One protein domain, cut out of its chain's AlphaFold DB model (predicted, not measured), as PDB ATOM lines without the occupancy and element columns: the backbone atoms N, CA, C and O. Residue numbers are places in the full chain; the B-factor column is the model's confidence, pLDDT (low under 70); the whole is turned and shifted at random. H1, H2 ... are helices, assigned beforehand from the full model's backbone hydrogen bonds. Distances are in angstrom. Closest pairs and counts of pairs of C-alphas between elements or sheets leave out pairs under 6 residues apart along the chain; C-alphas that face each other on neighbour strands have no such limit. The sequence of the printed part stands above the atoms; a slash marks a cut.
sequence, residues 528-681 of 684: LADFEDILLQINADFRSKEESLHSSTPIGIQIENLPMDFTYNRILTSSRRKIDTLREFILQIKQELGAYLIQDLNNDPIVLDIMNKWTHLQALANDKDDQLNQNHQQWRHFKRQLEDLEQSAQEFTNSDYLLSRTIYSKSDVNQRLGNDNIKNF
ATOM      1  N   LEU A 528     -59.667  49.690 -19.853       74.38
ATOM      2  CA  LEU A 528     -60.631  49.141 -18.895       74.38
ATOM      3  C   LEU A 528     -60.595  47.604 -18.831       74.38
ATOM      4  O   LEU A 528     -60.734  47.055 -17.741       74.38
ATOM      5  N   ALA A 529     -60.364  46.910 -19.949       78.75
ATOM      6  CA  ALA A 529     -60.168  45.458 -19.951       78.75
ATOM      7  C   ALA A 529     -58.851  45.051 -19.259       78.75
ATOM      8  O   ALA A 529     -58.853  44.153 -18.417       78.75
ATOM      9  N   ASP A 530     -57.755  45.759 -19.550       80.94
ATOM     10  CA  ASP A 530     -56.452  45.573 -18.897       80.94
ATOM     11  C   ASP A 530     -56.566  45.832 -17.370       80.94
ATOM     12  O   ASP A 530     -55.983  45.114 -16.557       80.94
ATOM     13  N   PHE A 531     -57.388  46.808 -16.956       81.50
ATOM     14  CA  PHE A 531     -57.699  47.092 -15.548       81.50
ATOM     15  C   PHE A 531     -58.526  45.987 -14.870       81.50
ATOM     16  O   PHE A 531     -58.184  45.573 -13.760       81.50
ATOM     17  N   GLU A 532     -59.584  45.475 -15.511       81.81
ATOM     18  CA  GLU A 532     -60.369  44.356 -14.965       81.81
ATOM     19  C   GLU A 532     -59.517  43.082 -14.793       81.81
ATOM     20  O   GLU A 532     -59.659  42.396 -13.776       81.81
ATOM     21  N   ASP A 533     -58.575  42.803 -15.701       84.50
ATOM     22  CA  ASP A 533     -57.637  41.682 -15.550       84.50
ATOM     23  C   ASP A 533     -56.672  41.879 -14.366       84.50
ATOM     24  O   ASP A 533     -56.504  40.971 -13.550       84.50
ATOM     25  N   ILE A 534     -56.116  43.082 -14.172       85.50
ATOM     26  CA  ILE A 534     -55.269  43.397 -13.004       85.50
ATOM     27  C   ILE A 534     -56.032  43.187 -11.683       85.50
ATOM     28  O   ILE A 534     -55.494  42.583 -10.749       85.50
ATOM     29  N   LEU A 535     -57.301  43.607 -11.598       83.75
ATOM     30  CA  LEU A 535     -58.147  43.382 -10.415       83.75
ATOM     31  C   LEU A 535     -58.358  41.879 -10.127       83.75
ATOM     32  O   LEU A 535     -58.375  41.466  -8.960       83.75
ATOM     33  N   LEU A 536     -58.486  41.047 -11.169       86.75
ATOM     34  CA  LEU A 536     -58.580  39.587 -11.049       86.75
ATOM     35  C   LEU A 536     -57.239  38.963 -10.626       86.75
ATOM     36  O   LEU A 536     -57.207  38.171  -9.679       86.75
ATOM     37  N   GLN A 537     -56.129  39.364 -11.254       87.62
ATOM     38  CA  GLN A 537     -54.778  38.904 -10.915       87.62
ATOM     39  C   GLN A 537     -54.379  39.228  -9.469       87.62
ATOM     40  O   GLN A 537     -53.628  38.458  -8.862       87.62
ATOM     41  N   ILE A 538     -54.858  40.347  -8.913       89.44
ATOM     42  CA  ILE A 538     -54.643  40.734  -7.511       89.44
ATOM     43  C   ILE A 538     -55.474  39.863  -6.568       89.44
ATOM     44  O   ILE A 538     -54.925  39.308  -5.619       89.44
ATOM     45  N   ASN A 539     -56.769  39.669  -6.842       86.62
ATOM     46  CA  ASN A 539     -57.623  38.820  -5.999       86.62
ATOM     47  C   ASN A 539     -57.166  37.350  -5.978       86.62
ATOM     48  O   ASN A 539     -57.301  36.687  -4.950       86.62
ATOM     49  N   ALA A 540     -56.610  36.839  -7.082       87.12
ATOM     50  CA  ALA A 540     -55.998  35.512  -7.129       87.12
ATOM     51  C   ALA A 540     -54.680  35.443  -6.329       87.12
ATOM     52  O   ALA A 540     -54.451  34.477  -5.602       87.12
ATOM     53  N   ASP A 541     -53.833  36.478  -6.419       90.00
ATOM     54  CA  ASP A 541     -52.579  36.569  -5.658       90.00
ATOM     55  C   ASP A 541     -52.839  36.584  -4.151       90.00
ATOM     56  O   ASP A 541     -52.230  35.816  -3.410       90.00
ATOM     57  N   PHE A 542     -53.786  37.421  -3.719       91.00
ATOM     58  CA  PHE A 542     -54.113  37.642  -2.314       91.00
ATOM     59  C   PHE A 542     -54.580  36.358  -1.633       91.00
ATOM     60  O   PHE A 542     -54.030  36.021  -0.593       91.00
ATOM     61  N   ARG A 543     -55.483  35.585  -2.255       85.62
ATOM     62  CA  ARG A 543     -55.914  34.274  -1.727       85.62
ATOM     63  C   ARG A 543     -54.737  33.319  -1.531       85.62
ATOM     64  O   ARG A 543     -54.590  32.736  -0.466       85.62
ATOM     65  N   SER A 544     -53.837  33.239  -2.516       87.50
ATOM     66  CA  SER A 544     -52.618  32.426  -2.414       87.50
ATOM     67  C   SER A 544     -51.696  32.866  -1.265       87.50
ATOM     68  O   SER A 544     -50.982  32.029  -0.708       87.50
ATOM     69  N   LYS A 545     -51.661  34.159  -0.903       86.88
ATOM     70  CA  LYS A 545     -50.816  34.648   0.207       86.88
ATOM     71  C   LYS A 545     -51.521  34.559   1.557       86.88
ATOM     72  O   LYS A 545     -50.860  34.258   2.539       86.88
ATOM     73  N   GLU A 546     -52.838  34.721   1.591       86.88
ATOM     74  CA  GLU A 546     -53.711  34.456   2.740       86.88
ATOM     75  C   GLU A 546     -53.587  32.984   3.179       86.88
ATOM     76  O   GLU A 546     -53.206  32.707   4.316       86.88
ATOM     77  N   GLU A 547     -53.720  32.038   2.240       83.19
ATOM     78  CA  GLU A 547     -53.447  30.603   2.444       83.19
ATOM     79  C   GLU A 547     -52.023  30.332   2.969       83.19
ATOM     80  O   GLU A 547     -51.830  29.460   3.815       83.19
ATOM     81  N   SER A 548     -51.025  31.102   2.519       81.94
ATOM     82  CA  SER A 548     -49.635  30.983   2.992       81.94
ATOM     83  C   SER A 548     -49.442  31.542   4.414       81.94
ATOM     84  O   SER A 548     -48.704  30.965   5.215       81.94
ATOM     85  N   LEU A 549     -50.106  32.653   4.746       83.44
ATOM     86  CA  LEU A 549     -50.033  33.344   6.043       83.44
ATOM     87  C   LEU A 549     -50.803  32.617   7.157       83.44
ATOM     88  O   LEU A 549     -50.475  32.782   8.332       83.44
ATOM     89  N   HIS A 550     -51.772  31.769   6.803       81.06
ATOM     90  CA  HIS A 550     -52.457  30.876   7.743       81.06
ATOM     91  C   HIS A 550     -51.578  29.731   8.286       81.06
ATOM     92  O   HIS A 550     -52.003  29.024   9.200       81.06
ATOM     93  N   SER A 551     -50.353  29.550   7.780       79.69
ATOM     94  CA  SER A 551     -49.387  28.607   8.359       79.69
ATOM     95  C   SER A 551     -48.974  28.994   9.790       79.69
ATOM     96  O   SER A 551     -48.873  30.175  10.141       79.69
ATOM     97  N   SER A 552     -48.723  27.994  10.642       79.88
ATOM     98  CA  SER A 552     -48.179  28.209  11.989       79.88
ATOM     99  C   SER A 552     -46.824  28.916  11.928       79.88
ATOM    100  O   SER A 552     -45.993  28.603  11.077       79.88
ATOM    101  N   THR A 553     -46.598  29.865  12.836       84.75
ATOM    102  CA  THR A 553     -45.332  30.606  12.922       84.75
ATOM    103  C   THR A 553     -44.223  29.655  13.411       84.75
ATOM    104  O   THR A 553     -44.436  29.022  14.445       84.75
ATOM    105  N   PRO A 554     -43.072  29.512  12.717       83.69
ATOM    106  CA  PRO A 554     -42.014  28.567  13.089       83.69
ATOM    107  C   PRO A 554     -41.490  28.727  14.520       83.69
ATOM    108  O   PRO A 554     -41.314  29.847  15.012       83.69
ATOM    109  N   ILE A 555     -41.215  27.595  15.174       81.69
ATOM    110  CA  ILE A 555     -40.772  27.494  16.575       81.69
ATOM    111  C   ILE A 555     -39.523  26.598  16.674       81.69
ATOM    112  O   ILE A 555     -39.384  25.614  15.946       81.69
ATOM    113  N   GLY A 556     -38.608  26.942  17.584       81.25
ATOM    114  CA  GLY A 556     -37.420  26.142  17.900       81.25
ATOM    115  C   GLY A 556     -36.530  25.852  16.689       81.25
ATOM    116  O   GLY A 556     -36.241  26.738  15.885       81.25
ATOM    117  N   ILE A 557     -36.141  24.585  16.524       77.06
ATOM    118  CA  ILE A 557     -35.276  24.105  15.433       77.06
ATOM    119  C   ILE A 557     -35.825  24.418  14.022       77.06
ATOM    120  O   ILE A 557     -35.063  24.526  13.063       77.06
ATOM    121  N   GLN A 558     -37.141  24.625  13.871       80.56
ATOM    122  CA  GLN A 558     -37.755  25.001  12.589       80.56
ATOM    123  C   GLN A 558     -37.246  26.362  12.091       80.56
ATOM    124  O   GLN A 558     -37.139  26.578  10.887       80.56
ATOM    125  N   ILE A 559     -36.891  27.256  13.018       82.12
ATOM    126  CA  ILE A 559     -36.395  28.607  12.745       82.12
ATOM    127  C   ILE A 559     -35.009  28.562  12.078       82.12
ATOM    128  O   ILE A 559     -34.705  29.394  11.230       82.12
ATOM    129  N   GLU A 560     -34.176  27.571  12.409       79.06
ATOM    130  CA  GLU A 560     -32.835  27.401  11.818       79.06
ATOM    131  C   GLU A 560     -32.866  26.839  10.392       79.06
ATOM    132  O   GLU A 560     -31.892  26.959   9.657       79.06
ATOM    133  N   ASN A 561     -33.999  26.261   9.987       82.06
ATOM    134  CA  ASN A 561     -34.226  25.773   8.630       82.06
ATOM    135  C   ASN A 561     -34.805  26.860   7.698       82.06
ATOM    136  O   ASN A 561     -35.067  26.592   6.524       82.06
ATOM    137  N   LEU A 562     -35.015  28.085   8.198       84.00
ATOM    138  CA  LEU A 562     -35.445  29.226   7.388       84.00
ATOM    139  C   LEU A 562     -34.252  29.870   6.655       84.00
ATOM    140  O   LEU A 562     -33.154  29.953   7.206       84.00
ATOM    141  N   PRO A 563     -34.452  30.407   5.436       83.44
ATOM    142  CA  PRO A 563     -33.474  31.290   4.805       83.44
ATOM    143  C   PRO A 563     -33.130  32.492   5.699       83.44
ATOM    144  O   PRO A 563     -34.024  33.098   6.285       83.44
ATOM    145  N   MET A 564     -31.853  32.891   5.721       74.94
ATOM    146  CA  MET A 564     -31.321  34.008   6.533       74.94
ATOM    147  C   MET A 564     -32.025  35.364   6.331       74.94
ATOM    148  O   MET A 564     -31.858  36.270   7.143       74.94
ATOM    149  N   ASP A 565     -32.778  35.516   5.242       79.31
ATOM    150  CA  ASP A 565     -33.518  36.712   4.840       79.31
ATOM    151  C   ASP A 565     -35.035  36.449   4.683       79.31
ATOM    152  O   ASP A 565     -35.735  37.135   3.933       79.31
ATOM    153  N   PHE A 566     -35.556  35.412   5.349       86.75
ATOM    154  CA  PHE A 566     -36.981  35.097   5.364       86.75
ATOM    155  C   PHE A 566     -37.773  36.043   6.275       86.75
ATOM    156  O   PHE A 566     -37.498  36.158   7.464       86.75
ATOM    157  N   THR A 567     -38.818  36.647   5.710       86.38
ATOM    158  CA  THR A 567     -39.903  37.321   6.431       86.38
ATOM    159  C   THR A 567     -41.230  37.022   5.734       86.38
ATOM    160  O   THR A 567     -41.272  36.790   4.519       86.38
ATOM    161  N   TYR A 568     -42.332  37.069   6.472       88.12
ATOM    162  CA  TYR A 568     -43.684  37.000   5.929       88.12
ATOM    163  C   TYR A 568     -43.991  38.208   5.036       88.12
ATOM    164  O   TYR A 568     -44.596  38.049   3.974       88.12
ATOM    165  N   ASN A 569     -43.462  39.393   5.360       87.69
ATOM    166  CA  ASN A 569     -43.469  40.542   4.452       87.69
ATOM    167  C   ASN A 569     -42.819  40.238   3.088       87.69
ATOM    168  O   ASN A 569     -43.303  40.719   2.060       87.69
ATOM    169  N   ARG A 570     -41.769  39.400   3.028       87.38
ATOM    170  CA  ARG A 570     -41.140  39.018   1.751       87.38
ATOM    171  C   ARG A 570     -42.090  38.223   0.851       87.38
ATOM    172  O   ARG A 570     -42.038  38.405  -0.367       87.38
ATOM    173  N   ILE A 571     -42.999  37.425   1.417       86.12
ATOM    174  CA  ILE A 571     -44.033  36.684   0.668       86.12
ATOM    175  C   ILE A 571     -44.966  37.657  -0.077       86.12
ATOM    176  O   ILE A 571     -45.351  37.397  -1.218       86.12
ATOM    177  N   LEU A 572     -45.259  38.818   0.519       91.38
ATOM    178  CA  LEU A 572     -46.103  39.865  -0.067       91.38
ATOM    179  C   LEU A 572     -45.386  40.762  -1.100       91.38
ATOM    180  O   LEU A 572     -46.009  41.667  -1.658       91.38
ATOM    181  N   THR A 573     -44.104  40.531  -1.414       86.81
ATOM    182  CA  THR A 573     -43.353  41.366  -2.379       86.81
ATOM    183  C   THR A 573     -43.983  41.361  -3.779       86.81
ATOM    184  O   THR A 573     -43.983  42.390  -4.459       86.81
ATOM    185  N   SER A 574     -44.545  40.229  -4.223       86.81
ATOM    186  CA  SER A 574     -45.269  40.141  -5.503       86.81
ATOM    187  C   SER A 574     -46.583  40.922  -5.461       86.81
ATOM    188  O   SER A 574     -46.891  41.683  -6.377       86.81
ATOM    189  N   SER A 575     -47.323  40.768  -4.365       89.94
ATOM    190  CA  SER A 575     -48.613  41.398  -4.099       89.94
ATOM    191  C   SER A 575     -48.493  42.925  -4.050       89.94
ATOM    192  O   SER A 575     -49.283  43.630  -4.676       89.94
ATOM    193  N   ARG A 576     -47.436  43.435  -3.401       91.69
ATOM    194  CA  ARG A 576     -47.106  44.864  -3.343       91.69
ATOM    195  C   ARG A 576     -46.896  45.459  -4.733       91.69
ATOM    196  O   ARG A 576     -47.526  46.458  -5.057       91.69
ATOM    197  N   ARG A 577     -46.080  44.810  -5.578       89.50
ATOM    198  CA  ARG A 577     -45.848  45.259  -6.965       89.50
ATOM    199  C   ARG A 577     -47.153  45.349  -7.756       89.50
ATOM    200  O   ARG A 577     -47.366  46.345  -8.431       89.50
ATOM    201  N   LYS A 578     -48.048  44.363  -7.623       88.31
ATOM    202  CA  LYS A 578     -49.366  44.390  -8.281       88.31
ATOM    203  C   LYS A 578     -50.255  45.545  -7.786       88.31
ATOM    204  O   LYS A 578     -50.955  46.147  -8.593       88.31
ATOM    205  N   ILE A 579     -50.209  45.886  -6.495       90.75
ATOM    206  CA  ILE A 579     -50.923  47.047  -5.929       90.75
ATOM    207  C   ILE A 579     -50.327  48.378  -6.405       90.75
ATOM    208  O   ILE A 579     -51.074  49.313  -6.692       90.75
ATOM    209  N   ASP A 580     -49.006  48.468  -6.541       88.44
ATOM    210  CA  ASP A 580     -48.352  49.658  -7.089       88.44
ATOM    211  C   ASP A 580     -48.676  49.824  -8.592       88.44
ATOM    212  O   ASP A 580     -49.093  50.907  -8.999       88.44
ATOM    213  N   THR A 581     -48.695  48.742  -9.381       87.38
ATOM    214  CA  THR A 581     -49.220  48.755 -10.763       87.38
ATOM    215  C   THR A 581     -50.706  49.136 -10.831       87.38
ATOM    216  O   THR A 581     -51.097  49.900 -11.711       87.38
ATOM    217  N   LEU A 582     -51.554  48.678  -9.900       86.88
ATOM    218  CA  LEU A 582     -52.966  49.093  -9.840       86.88
ATOM    219  C   LEU A 582     -53.104  50.611  -9.630       86.88
ATOM    220  O   LEU A 582     -53.944  51.246 -10.267       86.88
ATOM    221  N   ARG A 583     -52.266  51.207  -8.773       87.00
ATOM    222  CA  ARG A 583     -52.223  52.662  -8.546       87.00
ATOM    223  C   ARG A 583     -51.782  53.418  -9.802       87.00
ATOM    224  O   ARG A 583     -52.402  54.421 -10.147       87.00
ATOM    225  N   GLU A 584     -50.764  52.922 -10.502       85.25
ATOM    226  CA  GLU A 584     -50.303  53.486 -11.778       85.25
ATOM    227  C   GLU A 584     -51.400  53.424 -12.854       85.25
ATOM    228  O   GLU A 584     -51.677  54.439 -13.495       85.25
ATOM    229  N   PHE A 585     -52.112  52.299 -12.980       82.38
ATOM    230  CA  PHE A 585     -53.255  52.170 -13.892       82.38
ATOM    231  C   PHE A 585     -54.402  53.128 -13.540       82.38
ATOM    232  O   PHE A 585     -54.952  53.767 -14.434       82.38
ATOM    233  N   ILE A 586     -54.740  53.305 -12.255       79.44
ATOM    234  CA  ILE A 586     -55.749  54.292 -11.822       79.44
ATOM    235  C   ILE A 586     -55.342  55.716 -12.235       79.44
ATOM    236  O   ILE A 586     -56.191  56.495 -12.680       79.44
ATOM    237  N   LEU A 587     -54.055  56.063 -12.130       80.12
ATOM    238  CA  LEU A 587     -53.535  57.360 -12.571       80.12
ATOM    239  C   LEU A 587     -53.568  57.505 -14.099       80.12
ATOM    240  O   LEU A 587     -54.023  58.540 -14.585       80.12
ATOM    241  N   GLN A 588     -53.161  56.482 -14.854       78.75
ATOM    242  CA  GLN A 588     -53.189  56.485 -16.320       78.75
ATOM    243  C   GLN A 588     -54.622  56.597 -16.864       78.75
ATOM    244  O   GLN A 588     -54.899  57.425 -17.731       78.75
ATOM    245  N   ILE A 589     -55.567  55.843 -16.297       73.06
ATOM    246  CA  ILE A 589     -56.993  55.911 -16.641       73.06
ATOM    247  C   ILE A 589     -57.564  57.308 -16.338       73.06
ATOM    248  O   ILE A 589     -58.311  57.862 -17.144       73.06
ATOM    249  N   LYS A 590     -57.168  57.925 -15.215       71.44
ATOM    250  CA  LYS A 590     -57.551  59.302 -14.849       71.44
ATOM    251  C   LYS A 590     -56.945  60.370 -15.776       71.44
ATOM    252  O   LYS A 590     -57.524  61.451 -15.885       71.44
ATOM    253  N   GLN A 591     -55.821  60.079 -16.436       72.81
ATOM    254  CA  GLN A 591     -55.197  60.946 -17.443       72.81
ATOM    255  C   GLN A 591     -55.879  60.812 -18.815       72.81
ATOM    256  O   GLN A 591     -56.307  61.826 -19.359       72.81
ATOM    257  N   GLU A 592     -56.047  59.593 -19.339       67.88
ATOM    258  CA  GLU A 592     -56.623  59.346 -20.678       67.88
ATOM    259  C   GLU A 592     -58.131  59.659 -20.754       67.88
ATOM    260  O   GLU A 592     -58.584  60.279 -21.712       67.88
ATOM    261  N   LEU A 593     -58.925  59.271 -19.743       64.81
ATOM    262  CA  LEU A 593     -60.381  59.515 -19.724       64.81
ATOM    263  C   LEU A 593     -60.789  60.813 -19.008       64.81
ATOM    264  O   LEU A 593     -61.944  61.233 -19.097       64.81
ATOM    265  N   GLY A 594     -59.854  61.465 -18.316       57.88
ATOM    266  CA  GLY A 594     -60.080  62.717 -17.599       57.88
ATOM    267  C   GLY A 594     -60.944  62.588 -16.335       57.88
ATOM    268  O   GLY A 594     -61.827  61.741 -16.200       57.88
ATOM    269  N   ALA A 595     -60.734  63.508 -15.391       49.12
ATOM    270  CA  ALA A 595     -61.333  63.478 -14.049       49.12
ATOM    271  C   ALA A 595     -62.867  63.707 -13.973       49.12
ATOM    272  O   ALA A 595     -63.393  63.891 -12.879       49.12
ATOM    273  N   TYR A 596     -63.583  63.714 -15.104       43.31
ATOM    274  CA  TYR A 596     -65.027  63.992 -15.181       43.31
ATOM    275  C   TYR A 596     -65.885  62.820 -15.678       43.31
ATOM    276  O   TYR A 596     -67.098  62.844 -15.470       43.31
ATOM    277  N   LEU A 597     -65.296  61.805 -16.320       49.03
ATOM    278  CA  LEU A 597     -66.042  60.672 -16.889       49.03
ATOM    279  C   LEU A 597     -66.163  59.468 -15.946       49.03
ATOM    280  O   LEU A 597     -66.990  58.587 -16.181       49.03
ATOM    281  N   ILE A 598     -65.377  59.438 -14.868       52.28
ATOM    282  CA  ILE A 598     -65.329  58.330 -13.914       52.28
ATOM    283  C   ILE A 598     -65.539  58.892 -12.507       52.28
ATOM    284  O   ILE A 598     -64.861  59.839 -12.110       52.28
ATOM    285  N   GLN A 599     -66.474  58.313 -11.745       56.19
ATOM    286  CA  GLN A 599     -66.530  58.558 -10.302       56.19
ATOM    287  C   GLN A 599     -65.219  58.050  -9.697       56.19
ATOM    288  O   GLN A 599     -64.805  56.942 -10.025       56.19
ATOM    289  N   ASP A 600     -64.565  58.884  -8.884       62.69
ATOM    290  CA  ASP A 600     -63.182  58.698  -8.433       62.69
ATOM    291  C   ASP A 600     -62.844  57.235  -8.102       62.69
ATOM    292  O   ASP A 600     -63.375  56.673  -7.147       62.69
ATOM    293  N   LEU A 601     -61.967  56.616  -8.901       65.81
ATOM    294  CA  LEU A 601     -61.686  55.173  -8.852       65.81
ATOM    295  C   LEU A 601     -61.128  54.712  -7.500       65.81
ATOM    296  O   LEU A 601     -61.323  53.562  -7.122       65.81
ATOM    297  N   ASN A 602     -60.502  55.613  -6.742       67.38
ATOM    298  CA  ASN A 602     -60.053  55.360  -5.369       67.38
ATOM    299  C   ASN A 602     -61.225  55.082  -4.406       67.38
ATOM    300  O   ASN A 602     -61.050  54.422  -3.385       67.38
ATOM    301  N   ASN A 603     -62.420  55.569  -4.754       67.38
ATOM    302  CA  ASN A 603     -63.687  55.364  -4.061       67.38
ATOM    303  C   ASN A 603     -64.586  54.306  -4.746       67.38
ATOM    304  O   ASN A 603     -65.722  54.103  -4.310       67.38
ATOM    305  N   ASP A 604     -64.122  53.607  -5.796       77.44
ATOM    306  CA  ASP A 604     -64.871  52.465  -6.332       77.44
ATOM    307  C   ASP A 604     -64.862  51.303  -5.318       77.44
ATOM    308  O   ASP A 604     -63.795  50.936  -4.820       77.44
ATOM    309  N   PRO A 605     -66.012  50.664  -5.015       76.56
ATOM    310  CA  PRO A 605     -66.061  49.638  -3.977       76.56
ATOM    311  C   PRO A 605     -65.200  48.393  -4.231       76.56
ATOM    312  O   PRO A 605     -64.927  47.680  -3.272       76.56
ATOM    313  N   ILE A 606     -64.799  48.093  -5.475       79.50
ATOM    314  CA  ILE A 606     -63.931  46.941  -5.784       79.50
ATOM    315  C   ILE A 606     -62.464  47.309  -5.540       79.50
ATOM    316  O   ILE A 606     -61.729  46.538  -4.924       79.50
ATOM    317  N   VAL A 607     -62.055  48.516  -5.945       82.75
ATOM    318  CA  VAL A 607     -60.727  49.065  -5.626       82.75
ATOM    319  C   VAL A 607     -60.563  49.205  -4.112       82.75
ATOM    320  O   VAL A 607     -59.556  48.766  -3.561       82.75
ATOM    321  N   LEU A 608     -61.570  49.743  -3.416       82.69
ATOM    322  CA  LEU A 608     -61.538  49.932  -1.965       82.69
ATOM    323  C   LEU A 608     -61.485  48.596  -1.197       82.69
ATOM    324  O   LEU A 608     -60.730  48.474  -0.237       82.69
ATOM    325  N   ASP A 609     -62.230  47.576  -1.635       86.06
ATOM    326  CA  ASP A 609     -62.165  46.209  -1.088       86.06
ATOM    327  C   ASP A 609     -60.765  45.588  -1.253       86.06
ATOM    328  O   ASP A 609     -60.210  45.041  -0.300       86.06
ATOM    329  N   ILE A 610     -60.136  45.750  -2.422       88.00
ATOM    330  CA  ILE A 610     -58.751  45.314  -2.659       88.00
ATOM    331  C   ILE A 610     -57.757  46.084  -1.779       88.00
ATOM    332  O   ILE A 610     -56.882  45.470  -1.171       88.00
ATOM    333  N   MET A 611     -57.896  47.406  -1.654       87.56
ATOM    334  CA  MET A 611     -57.022  48.217  -0.799       87.56
ATOM    335  C   MET A 611     -57.157  47.851   0.688       87.56
ATOM    336  O   MET A 611     -56.151  47.811   1.394       87.56
ATOM    337  N   ASN A 612     -58.364  47.510   1.151       88.69
ATOM    338  CA  ASN A 612     -58.611  47.038   2.518       88.69
ATOM    339  C   ASN A 612     -58.070  45.618   2.762       88.69
ATOM    340  O   ASN A 612     -57.530  45.334   3.829       88.69
ATOM    341  N   LYS A 613     -58.157  44.721   1.771       89.31
ATOM    342  CA  LYS A 613     -57.503  43.403   1.836       89.31
ATOM    343  C   LYS A 613     -55.983  43.528   1.850       89.31
ATOM    344  O   LYS A 613     -55.325  42.800   2.586       89.31
ATOM    345  N   TRP A 614     -55.424  44.470   1.090       93.69
ATOM    346  CA  TRP A 614     -53.989  44.739   1.092       93.69
ATOM    347  C   TRP A 614     -53.496  45.199   2.468       93.69
ATOM    348  O   TRP A 614     -52.534  44.637   2.988       93.69
ATOM    349  N   THR A 615     -54.170  46.170   3.094       90.94
ATOM    350  CA  THR A 615     -53.792  46.630   4.441       90.94
ATOM    351  C   THR A 615     -53.990  45.547   5.500       90.94
ATOM    352  O   THR A 615     -53.160  45.440   6.401       90.94
ATOM    353  N   HIS A 616     -55.013  44.692   5.374       91.06
ATOM    354  CA  HIS A 616     -55.197  43.544   6.263       91.06
ATOM    355  C   HIS A 616     -54.082  42.494   6.116       91.06
ATOM    356  O   HIS A 616     -53.497  42.091   7.119       91.06
ATOM    357  N   LEU A 617     -53.725  42.103   4.886       89.88
ATOM    358  CA  LEU A 617     -52.624  41.165   4.627       89.88
ATOM    359  C   LEU A 617     -51.276  41.722   5.102       89.88
ATOM    360  O   LEU A 617     -50.492  40.986   5.696       89.88
ATOM    361  N   GLN A 618     -51.018  43.018   4.897       91.88
ATOM    362  CA  GLN A 618     -49.808  43.673   5.393       91.88
ATOM    363  C   GLN A 618     -49.761  43.693   6.934       91.88
ATOM    364  O   GLN A 618     -48.707  43.438   7.512       91.88
ATOM    365  N   ALA A 619     -50.890  43.935   7.611       88.06
ATOM    366  CA  ALA A 619     -50.968  43.856   9.072       88.06
ATOM    367  C   ALA A 619     -50.751  42.422   9.595       88.06
ATOM    368  O   ALA A 619     -50.007  42.233  10.554       88.06
ATOM    369  N   LEU A 620     -51.338  41.416   8.935       90.38
ATOM    370  CA  LEU A 620     -51.162  40.001   9.275       90.38
ATOM    371  C   LEU A 620     -49.711  39.533   9.071       90.38
ATOM    372  O   LEU A 620     -49.184  38.797   9.899       90.38
ATOM    373  N   ALA A 621     -49.048  39.976   8.000       89.62
ATOM    374  CA  ALA A 621     -47.635  39.683   7.763       89.62
ATOM    375  C   ALA A 621     -46.714  40.355   8.796       89.62
ATOM    376  O   ALA A 621     -45.747  39.732   9.222       89.62
ATOM    377  N   ASN A 622     -47.033  41.578   9.241       90.31
ATOM    378  CA  ASN A 622     -46.297  42.249  10.315       90.31
ATOM    379  C   ASN A 622     -46.422  41.497  11.650       90.31
ATOM    380  O   ASN A 622     -45.402  41.167  12.240       90.31
ATOM    381  N   ASP A 623     -47.640  41.158  12.091       89.62
ATOM    382  CA  ASP A 623     -47.865  40.380  13.325       89.62
ATOM    383  C   ASP A 623     -47.157  39.010  13.273       89.62
ATOM    384  O   ASP A 623     -46.525  38.578  14.238       89.62
ATOM    385  N   LYS A 624     -47.160  38.359  12.104       89.31
ATOM    386  CA  LYS A 624     -46.405  37.123  11.856       89.31
ATOM    387  C   LYS A 624     -44.885  37.306  11.924       89.31
ATOM    388  O   LYS A 624     -44.205  36.441  12.478       89.31
ATOM    389  N   ASP A 625     -44.350  38.405  11.395       90.31
ATOM    390  CA  ASP A 625     -42.927  38.745  11.497       90.31
ATOM    391  C   ASP A 625     -42.527  39.130  12.934       90.31
ATOM    392  O   ASP A 625     -41.460  38.732  13.400       90.31
ATOM    393  N   ASP A 626     -43.385  39.824  13.684       88.62
ATOM    394  CA  ASP A 626     -43.157  40.155  15.096       88.62
ATOM    395  C   ASP A 626     -43.180  38.899  15.985       88.62
ATOM    396  O   ASP A 626     -42.301  38.727  16.833       88.62
ATOM    397  N   GLN A 627     -44.111  37.968  15.747       87.62
ATOM    398  CA  GLN A 627     -44.113  36.645  16.386       87.62
ATOM    399  C   GLN A 627     -42.855  35.838  16.032       87.62
ATOM    400  O   GLN A 627     -42.233  35.251  16.915       87.62
ATOM    401  N   LEU A 628     -42.434  35.831  14.762       87.31
ATOM    402  CA  LEU A 628     -41.215  35.141  14.332       87.31
ATOM    403  C   LEU A 628     -39.962  35.747  14.993       87.31
ATOM    404  O   LEU A 628     -39.079  35.010  15.435       87.31
ATOM    405  N   ASN A 629     -39.905  37.073  15.141       87.62
ATOM    406  CA  ASN A 629     -38.843  37.768  15.870       87.62
ATOM    407  C   ASN A 629     -38.832  37.420  17.369       87.62
ATOM    408  O   ASN A 629     -37.759  37.188  17.931       87.62
ATOM    409  N   GLN A 630     -39.999  37.327  18.015       86.19
ATOM    410  CA  GLN A 630     -40.111  36.873  19.407       86.19
ATOM    411  C   GLN A 630     -39.652  35.415  19.559       86.19
ATOM    412  O   GLN A 630     -38.839  35.120  20.435       86.19
ATOM    413  N   ASN A 631     -40.075  34.522  18.659       86.44
ATOM    414  CA  ASN A 631     -39.641  33.123  18.633       86.44
ATOM    415  C   ASN A 631     -38.118  33.006  18.423       86.44
ATOM    416  O   ASN A 631     -37.458  32.240  19.125       86.44
ATOM    417  N   HIS A 632     -37.528  33.813  17.532       85.69
ATOM    418  CA  HIS A 632     -36.072  33.924  17.366       85.69
ATOM    419  C   HIS A 632     -35.365  34.358  18.660       85.69
ATOM    420  O   HIS A 632     -34.296  33.832  18.968       85.69
ATOM    421  N   GLN A 633     -35.909  35.331  19.399       85.31
ATOM    422  CA  GLN A 633     -35.311  35.809  20.651       85.31
ATOM    423  C   GLN A 633     -35.386  34.744  21.752       85.31
ATOM    424  O   GLN A 633     -34.372  34.469  22.394       85.31
ATOM    425  N   GLN A 634     -36.542  34.092  21.914       83.31
ATOM    426  CA  GLN A 634     -36.722  32.976  22.850       83.31
ATOM    427  C   GLN A 634     -35.782  31.809  22.518       83.31
ATOM    428  O   GLN A 634     -35.123  31.282  23.410       83.31
ATOM    429  N   TRP A 635     -35.634  31.459  21.236       86.19
ATOM    430  CA  TRP A 635     -34.732  30.389  20.805       86.19
ATOM    431  C   TRP A 635     -33.251  30.726  21.031       86.19
ATOM    432  O   TRP A 635     -32.499  29.879  21.508       86.19
ATOM    433  N   ARG A 636     -32.820  31.974  20.785       83.00
ATOM    434  CA  ARG A 636     -31.458  32.433  21.134       83.00
ATOM    435  C   ARG A 636     -31.209  32.413  22.645       83.00
ATOM    436  O   ARG A 636     -30.111  32.068  23.064       83.00
ATOM    437  N   HIS A 637     -32.208  32.775  23.451       80.50
ATOM    438  CA  HIS A 637     -32.118  32.707  24.911       80.50
ATOM    439  C   HIS A 637     -31.979  31.256  25.387       80.50
ATOM    440  O   HIS A 637     -31.084  30.954  26.167       80.50
ATOM    441  N   PHE A 638     -32.806  30.349  24.861       80.31
ATOM    442  CA  PHE A 638     -32.732  28.918  25.153       80.31
ATOM    443  C   PHE A 638     -31.394  28.301  24.719       80.31
ATOM    444  O   PHE A 638     -30.790  27.572  25.501       80.31
ATOM    445  N   LYS A 639     -30.873  28.649  23.531       80.19
ATOM    446  CA  LYS A 639     -29.525  28.235  23.110       80.19
ATOM    447  C   LYS A 639     -28.445  28.725  24.066       80.19
ATOM    448  O   LYS A 639     -27.649  27.905  24.494       80.19
ATOM    449  N   ARG A 640     -28.468  29.996  24.481       80.50
ATOM    450  CA  ARG A 640     -27.520  30.487  25.492       80.50
ATOM    451  C   ARG A 640     -27.654  29.736  26.815       80.50
ATOM    452  O   ARG A 640     -26.647  29.357  27.380       80.50
ATOM    453  N   GLN A 641     -28.868  29.444  27.281       76.75
ATOM    454  CA  GLN A 641     -29.055  28.644  28.496       76.75
ATOM    455  C   GLN A 641     -28.528  27.206  28.350       76.75
ATOM    456  O   GLN A 641     -28.064  26.639  29.336       76.75
ATOM    457  N   LEU A 642     -28.576  26.614  27.151       75.00
ATOM    458  CA  LEU A 642     -27.918  25.337  26.863       75.00
ATOM    459  C   LEU A 642     -26.392  25.475  26.807       75.00
ATOM    460  O   LEU A 642     -25.715  24.630  27.376       75.00
ATOM    461  N   GLU A 643     -25.857  26.531  26.193       75.81
ATOM    462  CA  GLU A 643     -24.419  26.844  26.151       75.81
ATOM    463  C   GLU A 643     -23.862  27.088  27.568       75.81
ATOM    464  O   GLU A 643     -22.849  26.501  27.935       75.81
ATOM    465  N   ASP A 644     -24.565  27.857  28.406       73.19
ATOM    466  CA  ASP A 644     -24.232  28.110  29.815       73.19
ATOM    467  C   ASP A 644     -24.288  26.812  30.649       73.19
ATOM    468  O   ASP A 644     -23.452  26.591  31.528       73.19
ATOM    469  N   LEU A 645     -25.267  25.932  30.386       69.94
ATOM    470  CA  LEU A 645     -25.380  24.618  31.032       69.94
ATOM    471  C   LEU A 645     -24.312  23.634  30.542       69.94
ATOM    472  O   LEU A 645     -23.823  22.844  31.348       69.94
ATOM    473  N   GLU A 646     -23.934  23.674  29.264       69.56
ATOM    474  CA  GLU A 646     -22.865  22.846  28.710       69.56
ATOM    475  C   GLU A 646     -21.503  23.321  29.215       69.56
ATOM    476  O   GLU A 646     -20.730  22.494  29.686       69.56
ATOM    477  N   GLN A 647     -21.232  24.630  29.238       68.88
ATOM    478  CA  GLN A 647     -20.027  25.181  29.859       68.88
ATOM    479  C   GLN A 647     -19.982  24.834  31.352       68.88
ATOM    480  O   GLN A 647     -18.961  24.341  31.822       68.88
ATOM    481  N   SER A 648     -21.095  24.987  32.084       66.06
ATOM    482  CA  SER A 648     -21.183  24.543  33.483       66.06
ATOM    483  C   SER A 648     -20.864  23.051  33.618       66.06
ATOM    484  O   SER A 648     -20.108  22.660  34.502       66.06
ATOM    485  N   ALA A 649     -21.408  22.199  32.743       57.41
ATOM    486  CA  ALA A 649     -21.132  20.766  32.750       57.41
ATOM    487  C   ALA A 649     -19.670  20.453  32.389       57.41
ATOM    488  O   ALA A 649     -19.084  19.563  32.997       57.41
ATOM    489  N   GLN A 650     -19.060  21.195  31.462       59.84
ATOM    490  CA  GLN A 650     -17.651  21.060  31.097       59.84
ATOM    491  C   GLN A 650     -16.734  21.493  32.253       59.84
ATOM    492  O   GLN A 650     -15.805  20.762  32.598       59.84
ATOM    493  N   GLU A 651     -17.018  22.618  32.914       57.81
ATOM    494  CA  GLU A 651     -16.334  23.068  34.135       57.81
ATOM    495  C   GLU A 651     -16.465  22.036  35.266       57.81
ATOM    496  O   GLU A 651     -15.460  21.675  35.881       57.81
ATOM    497  N   PHE A 652     -17.657  21.456  35.463       49.94
ATOM    498  CA  PHE A 652     -17.847  20.325  36.372       49.94
ATOM    499  C   PHE A 652     -17.033  19.094  35.944       49.94
ATOM    500  O   PHE A 652     -16.334  18.545  36.781       49.94
ATOM    501  N   THR A 653     -16.997  18.685  34.668       52.41
ATOM    502  CA  THR A 653     -16.159  17.537  34.244       52.41
ATOM    503  C   THR A 653     -14.653  17.787  34.363       52.41
ATOM    504  O   THR A 653     -13.895  16.838  34.553       52.41
ATOM    505  N   ASN A 654     -14.208  19.048  34.303       51.09
ATOM    506  CA  ASN A 654     -12.823  19.428  34.586       51.09
ATOM    507  C   ASN A 654     -12.517  19.428  36.099       51.09
ATOM    508  O   ASN A 654     -11.374  19.192  36.489       51.09
ATOM    509  N   SER A 655     -13.528  19.633  36.952       46.38
ATOM    510  CA  SER A 655     -13.446  19.463  38.412       46.38
ATOM    511  C   SER A 655     -13.546  17.987  38.847       46.38
ATOM    512  O   SER A 655     -12.820  17.550  39.740       46.38
ATOM    513  N   ASP A 656     -14.379  17.187  38.176       39.84
ATOM    514  CA  ASP A 656     -14.730  15.796  38.515       39.84
ATOM    515  C   ASP A 656     -13.626  14.764  38.191       39.84
ATOM    516  O   ASP A 656     -13.838  13.552  38.290       39.84
ATOM    517  N   TYR A 657     -12.388  15.214  37.942       43.31
ATOM    518  CA  TYR A 657     -11.221  14.380  38.264       43.31
ATOM    519  C   TYR A 657     -11.113  14.110  39.783       43.31
ATOM    520  O   TYR A 657     -10.363  13.225  40.204       43.31
ATOM    521  N   LEU A 658     -11.898  14.819  40.609       39.41
ATOM    522  CA  LEU A 658     -12.160  14.514  42.014       39.41
ATOM    523  C   LEU A 658     -13.671  14.339  42.289       39.41
ATOM    524  O   LEU A 658     -14.409  15.308  42.390       39.41
ATOM    525  N   LEU A 659     -14.059  13.081  42.547       32.59
ATOM    526  CA  LEU A 659     -15.385  12.552  42.940       32.59
ATOM    527  C   LEU A 659     -16.449  12.349  41.842       32.59
ATOM    528  O   LEU A 659     -17.219  13.220  41.473       32.59
ATOM    529  N   SER A 660     -16.613  11.078  41.471       39.28
ATOM    530  CA  SER A 660     -17.729  10.567  40.671       39.28
ATOM    531  C   SER A 660     -19.109  10.696  41.341       39.28
ATOM    532  O   SER A 660     -19.223  10.471  42.547       39.28
ATOM    533  N   ARG A 661     -20.155  10.767  40.499       45.97
ATOM    534  CA  ARG A 661     -21.608  10.658  40.787       45.97
ATOM    535  C   ARG A 661     -22.272  11.893  41.414       45.97
ATOM    536  O   ARG A 661     -22.464  11.964  42.622       45.97
ATOM    537  N   THR A 662     -22.920  12.680  40.559       38.97
ATOM    538  CA  THR A 662     -24.340  13.027  40.755       38.97
ATOM    539  C   THR A 662     -25.079  12.848  39.428       38.97
ATOM    540  O   THR A 662     -24.658  13.381  38.407       38.97
ATOM    541  N   ILE A 663     -26.163  12.066  39.418       42.22
ATOM    542  CA  ILE A 663     -27.051  11.957  38.253       42.22
ATOM    543  C   ILE A 663     -28.130  13.022  38.429       42.22
ATOM    544  O   ILE A 663     -29.005  12.859  39.278       42.22
ATOM    545  N   TYR A 664     -28.074  14.098  37.642       41.44
ATOM    546  CA  TYR A 664     -29.168  15.068  37.598       41.44
ATOM    547  C   TYR A 664     -30.434  14.408  37.054       41.44
ATOM    548  O   TYR A 664     -30.410  13.714  36.035       41.44
ATOM    549  N   SER A 665     -31.550  14.605  37.749       45.84
ATOM    550  CA  SER A 665     -32.834  14.067  37.326       45.84
ATOM    551  C   SER A 665     -33.478  14.984  36.284       45.84
ATOM    552  O   SER A 665     -33.193  16.182  36.206       45.84
ATOM    553  N   LYS A 666     -34.447  14.456  35.523       40.78
ATOM    554  CA  LYS A 666     -35.256  15.272  34.599       40.78
ATOM    555  C   LYS A 666     -36.072  16.365  35.329       40.78
ATOM    556  O   LYS A 666     -36.594  17.264  34.678       40.78
ATOM    557  N   SER A 667     -36.169  16.314  36.664       43.91
ATOM    558  CA  SER A 667     -36.790  17.360  37.487       43.91
ATOM    559  C   SER A 667     -35.911  18.607  37.614       43.91
ATOM    560  O   SER A 667     -36.422  19.719  37.525       43.91
ATOM    561  N   ASP A 668     -34.599  18.440  37.797       45.06
ATOM    562  CA  ASP A 668     -33.683  19.543  38.130       45.06
ATOM    563  C   ASP A 668     -33.471  20.488  36.937       45.06
ATOM    564  O   ASP A 668     -33.441  21.711  37.085       45.06
ATOM    565  N   VAL A 669     -33.412  19.917  35.729       46.66
ATOM    566  CA  VAL A 669     -33.363  20.661  34.461       46.66
ATOM    567  C   VAL A 669     -34.644  21.480  34.266       46.66
ATOM    568  O   VAL A 669     -34.578  22.678  33.997       46.66
ATOM    569  N   ASN A 670     -35.812  20.867  34.499       46.91
ATOM    570  CA  ASN A 670     -37.108  21.547  34.420       46.91
ATOM    571  C   ASN A 670     -37.268  22.656  35.478       46.91
ATOM    572  O   ASN A 670     -37.972  23.629  35.228       46.91
ATOM    573  N   GLN A 671     -36.618  22.539  36.643       51.47
ATOM    574  CA  GLN A 671     -36.633  23.584  37.672       51.47
ATOM    575  C   GLN A 671     -35.735  24.783  37.328       51.47
ATOM    576  O   GLN A 671     -36.062  25.907  37.700       51.47
ATOM    577  N   ARG A 672     -34.621  24.567  36.608       50.34
ATOM    578  CA  ARG A 672     -33.733  25.651  36.144       50.34
ATOM    579  C   ARG A 672     -34.263  26.376  34.902       50.34
ATOM    580  O   ARG A 672     -34.091  27.586  34.796       50.34
ATOM    581  N   LEU A 673     -34.948  25.676  33.996       50.16
ATOM    582  CA  LEU A 673     -35.597  26.248  32.803       50.16
ATOM    583  C   LEU A 673     -36.954  26.915  33.129       50.16
ATOM    584  O   LEU A 673     -37.937  26.715  32.420       50.16
ATOM    585  N   GLY A 674     -37.025  27.673  34.228       45.00
ATOM    586  CA  GLY A 674     -38.267  28.108  34.880       45.00
ATOM    587  C   GLY A 674     -39.135  29.094  34.087       45.00
ATOM    588  O   GLY A 674     -39.189  30.276  34.421       45.00
ATOM    589  N   ASN A 675     -39.843  28.610  33.065       47.38
ATOM    590  CA  ASN A 675     -40.903  29.325  32.354       47.38
ATOM    591  C   ASN A 675     -41.789  28.313  31.596       47.38
ATOM    592  O   ASN A 675     -41.267  27.545  30.788       47.38
ATOM    593  N   ASP A 676     -43.114  28.303  31.800       45.81
ATOM    594  CA  ASP A 676     -44.002  27.305  31.161       45.81
ATOM    595  C   ASP A 676     -43.967  27.364  29.618       45.81
ATOM    596  O   ASP A 676     -44.187  26.351  28.954       45.81
ATOM    597  N   ASN A 677     -43.585  28.506  29.035       41.97
ATOM    598  CA  ASN A 677     -43.371  28.642  27.590       41.97
ATOM    599  C   ASN A 677     -42.213  27.775  27.050       41.97
ATOM    600  O   ASN A 677     -42.280  27.330  25.907       41.97
ATOM    601  N   ILE A 678     -41.170  27.500  27.848       44.91
ATOM    602  CA  ILE A 678     -40.011  26.682  27.425       44.91
ATOM    603  C   ILE A 678     -40.393  25.197  27.327       44.91
ATOM    604  O   ILE A 678     -39.839  24.454  26.517       44.91
ATOM    605  N   LYS A 679     -41.402  24.768  28.088       45.09
ATOM    606  CA  LYS A 679     -41.938  23.401  28.076       45.09
ATOM    607  C   LYS A 679     -42.405  22.985  26.674       45.09
ATOM    608  O   LYS A 679     -42.016  21.934  26.179       45.09
ATOM    609  N   ASN A 680     -43.110  23.888  25.985       44.56
ATOM    610  CA  ASN A 680     -43.584  23.699  24.609       44.56
ATOM    611  C   ASN A 680     -42.453  23.594  23.561       44.56
ATOM    612  O   ASN A 680     -42.704  23.120  22.458       44.56
ATOM    613  N   PHE A 681     -41.227  24.032  23.880       43.56
ATOM    614  CA  PHE A 681     -40.041  23.871  23.022       43.56
ATOM    615  C   PHE A 681     -39.290  22.548  23.272       43.56
ATOM    616  O   PHE A 681     -38.412  22.211  22.486       43.56
TER     617      PHE A 681
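What this domain is: This is residues 528 to 681 of the 684 residues of the protein "Hypothetical protein" of Rotaria sp. Silwood2 (UniProt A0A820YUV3). One very long helix, H5, is the spine of a thin rod; H1 and H4 lie side by side along its first part as a three-helix bundle, with the short helices H2 and H3 in the stretch that folds back from H1 to H4. The last part of H5 sticks out with residues 646 to 655, and after it the chain folds back along H5 in a loose tail with the small helices H6 and H7. The printed part has 154 residues with seven named helices, H1 to H7 in chain order, and no named strand; its class is all helix. It is extended, with a radius of gyration of the C-alphas of 26.3 A and spans of 92 by 24 by 20 A.

Where its parts are: H5, residues 605 to 655, is 74.0 A long, from C-alpha 605 at (-66.061, 49.638, -3.977) to C-alpha 655 at (-13.446, 19.463, 38.412). H1 is residues 528 to 549, 31.4 A, beginning at C-alpha 528 at (-60.631, 49.141, -18.895), and H4 is residues 573 to 592, 28.9 A. The short helices are H2, residues 557 to 560, 5.5 A; H3, residues 568 to 571, 5.3 A; H6, residues 666 to 672, 10.6 A; and H7, residues 676 to 681, 9.7 A.

How they stand to each other: H1, H4 and H5 form an up-and-down bundle, each running against the one before it in the chain. H5, with residues 607 to 624 alone, touches H1; the closest C-alphas, those of Leu 549 and Ala 621, are 7.0 A apart, at a shallow tilt of 28 degrees, the same way. H1 touches H4 at a shallow tilt of 20 degrees, opposite ways, closest at the C-alphas of Asp 541 and Ser 575, 6.4 A. H4 and H5 are near each other, with 13 pairs of C-alphas within 10 A. H3 touches H5 at residues 618 to 625 alone, closest at the C-alphas of Tyr 568 and Ala 621, 5.1 A. H2 and H5 are close but not clearly touching, at the C-alphas of Ile 559 and His 632, 7.1 A. H7 is likewise close to H5 but not clearly touching, at the C-alphas of Phe 638 and Ile 678, 7.9 A, and about perpendicular at 88 degrees. H6 touches no helix. Every O i to N i+4 pair is within hydrogen-bond range in H1, H4 and H5, against 2 of 3 in H6 and 0 of 2 in H7, where 2 of 3 O i to N i+3 pairs are; H2 and H3 are too short for an O i to N i+4 pair.

The domain as a whole: The two C-alphas farthest apart, those of Tyr 596 and Leu 658, are 92.3 A apart. The printed part has no cut; the link from H4 to H5, 12 residues, is long. Residues 591 to 597 and 646 to 668 stand free. The mean pLDDT of the printed part is 73.8, and residues 592 to 603 and 645 to 681 are under 70.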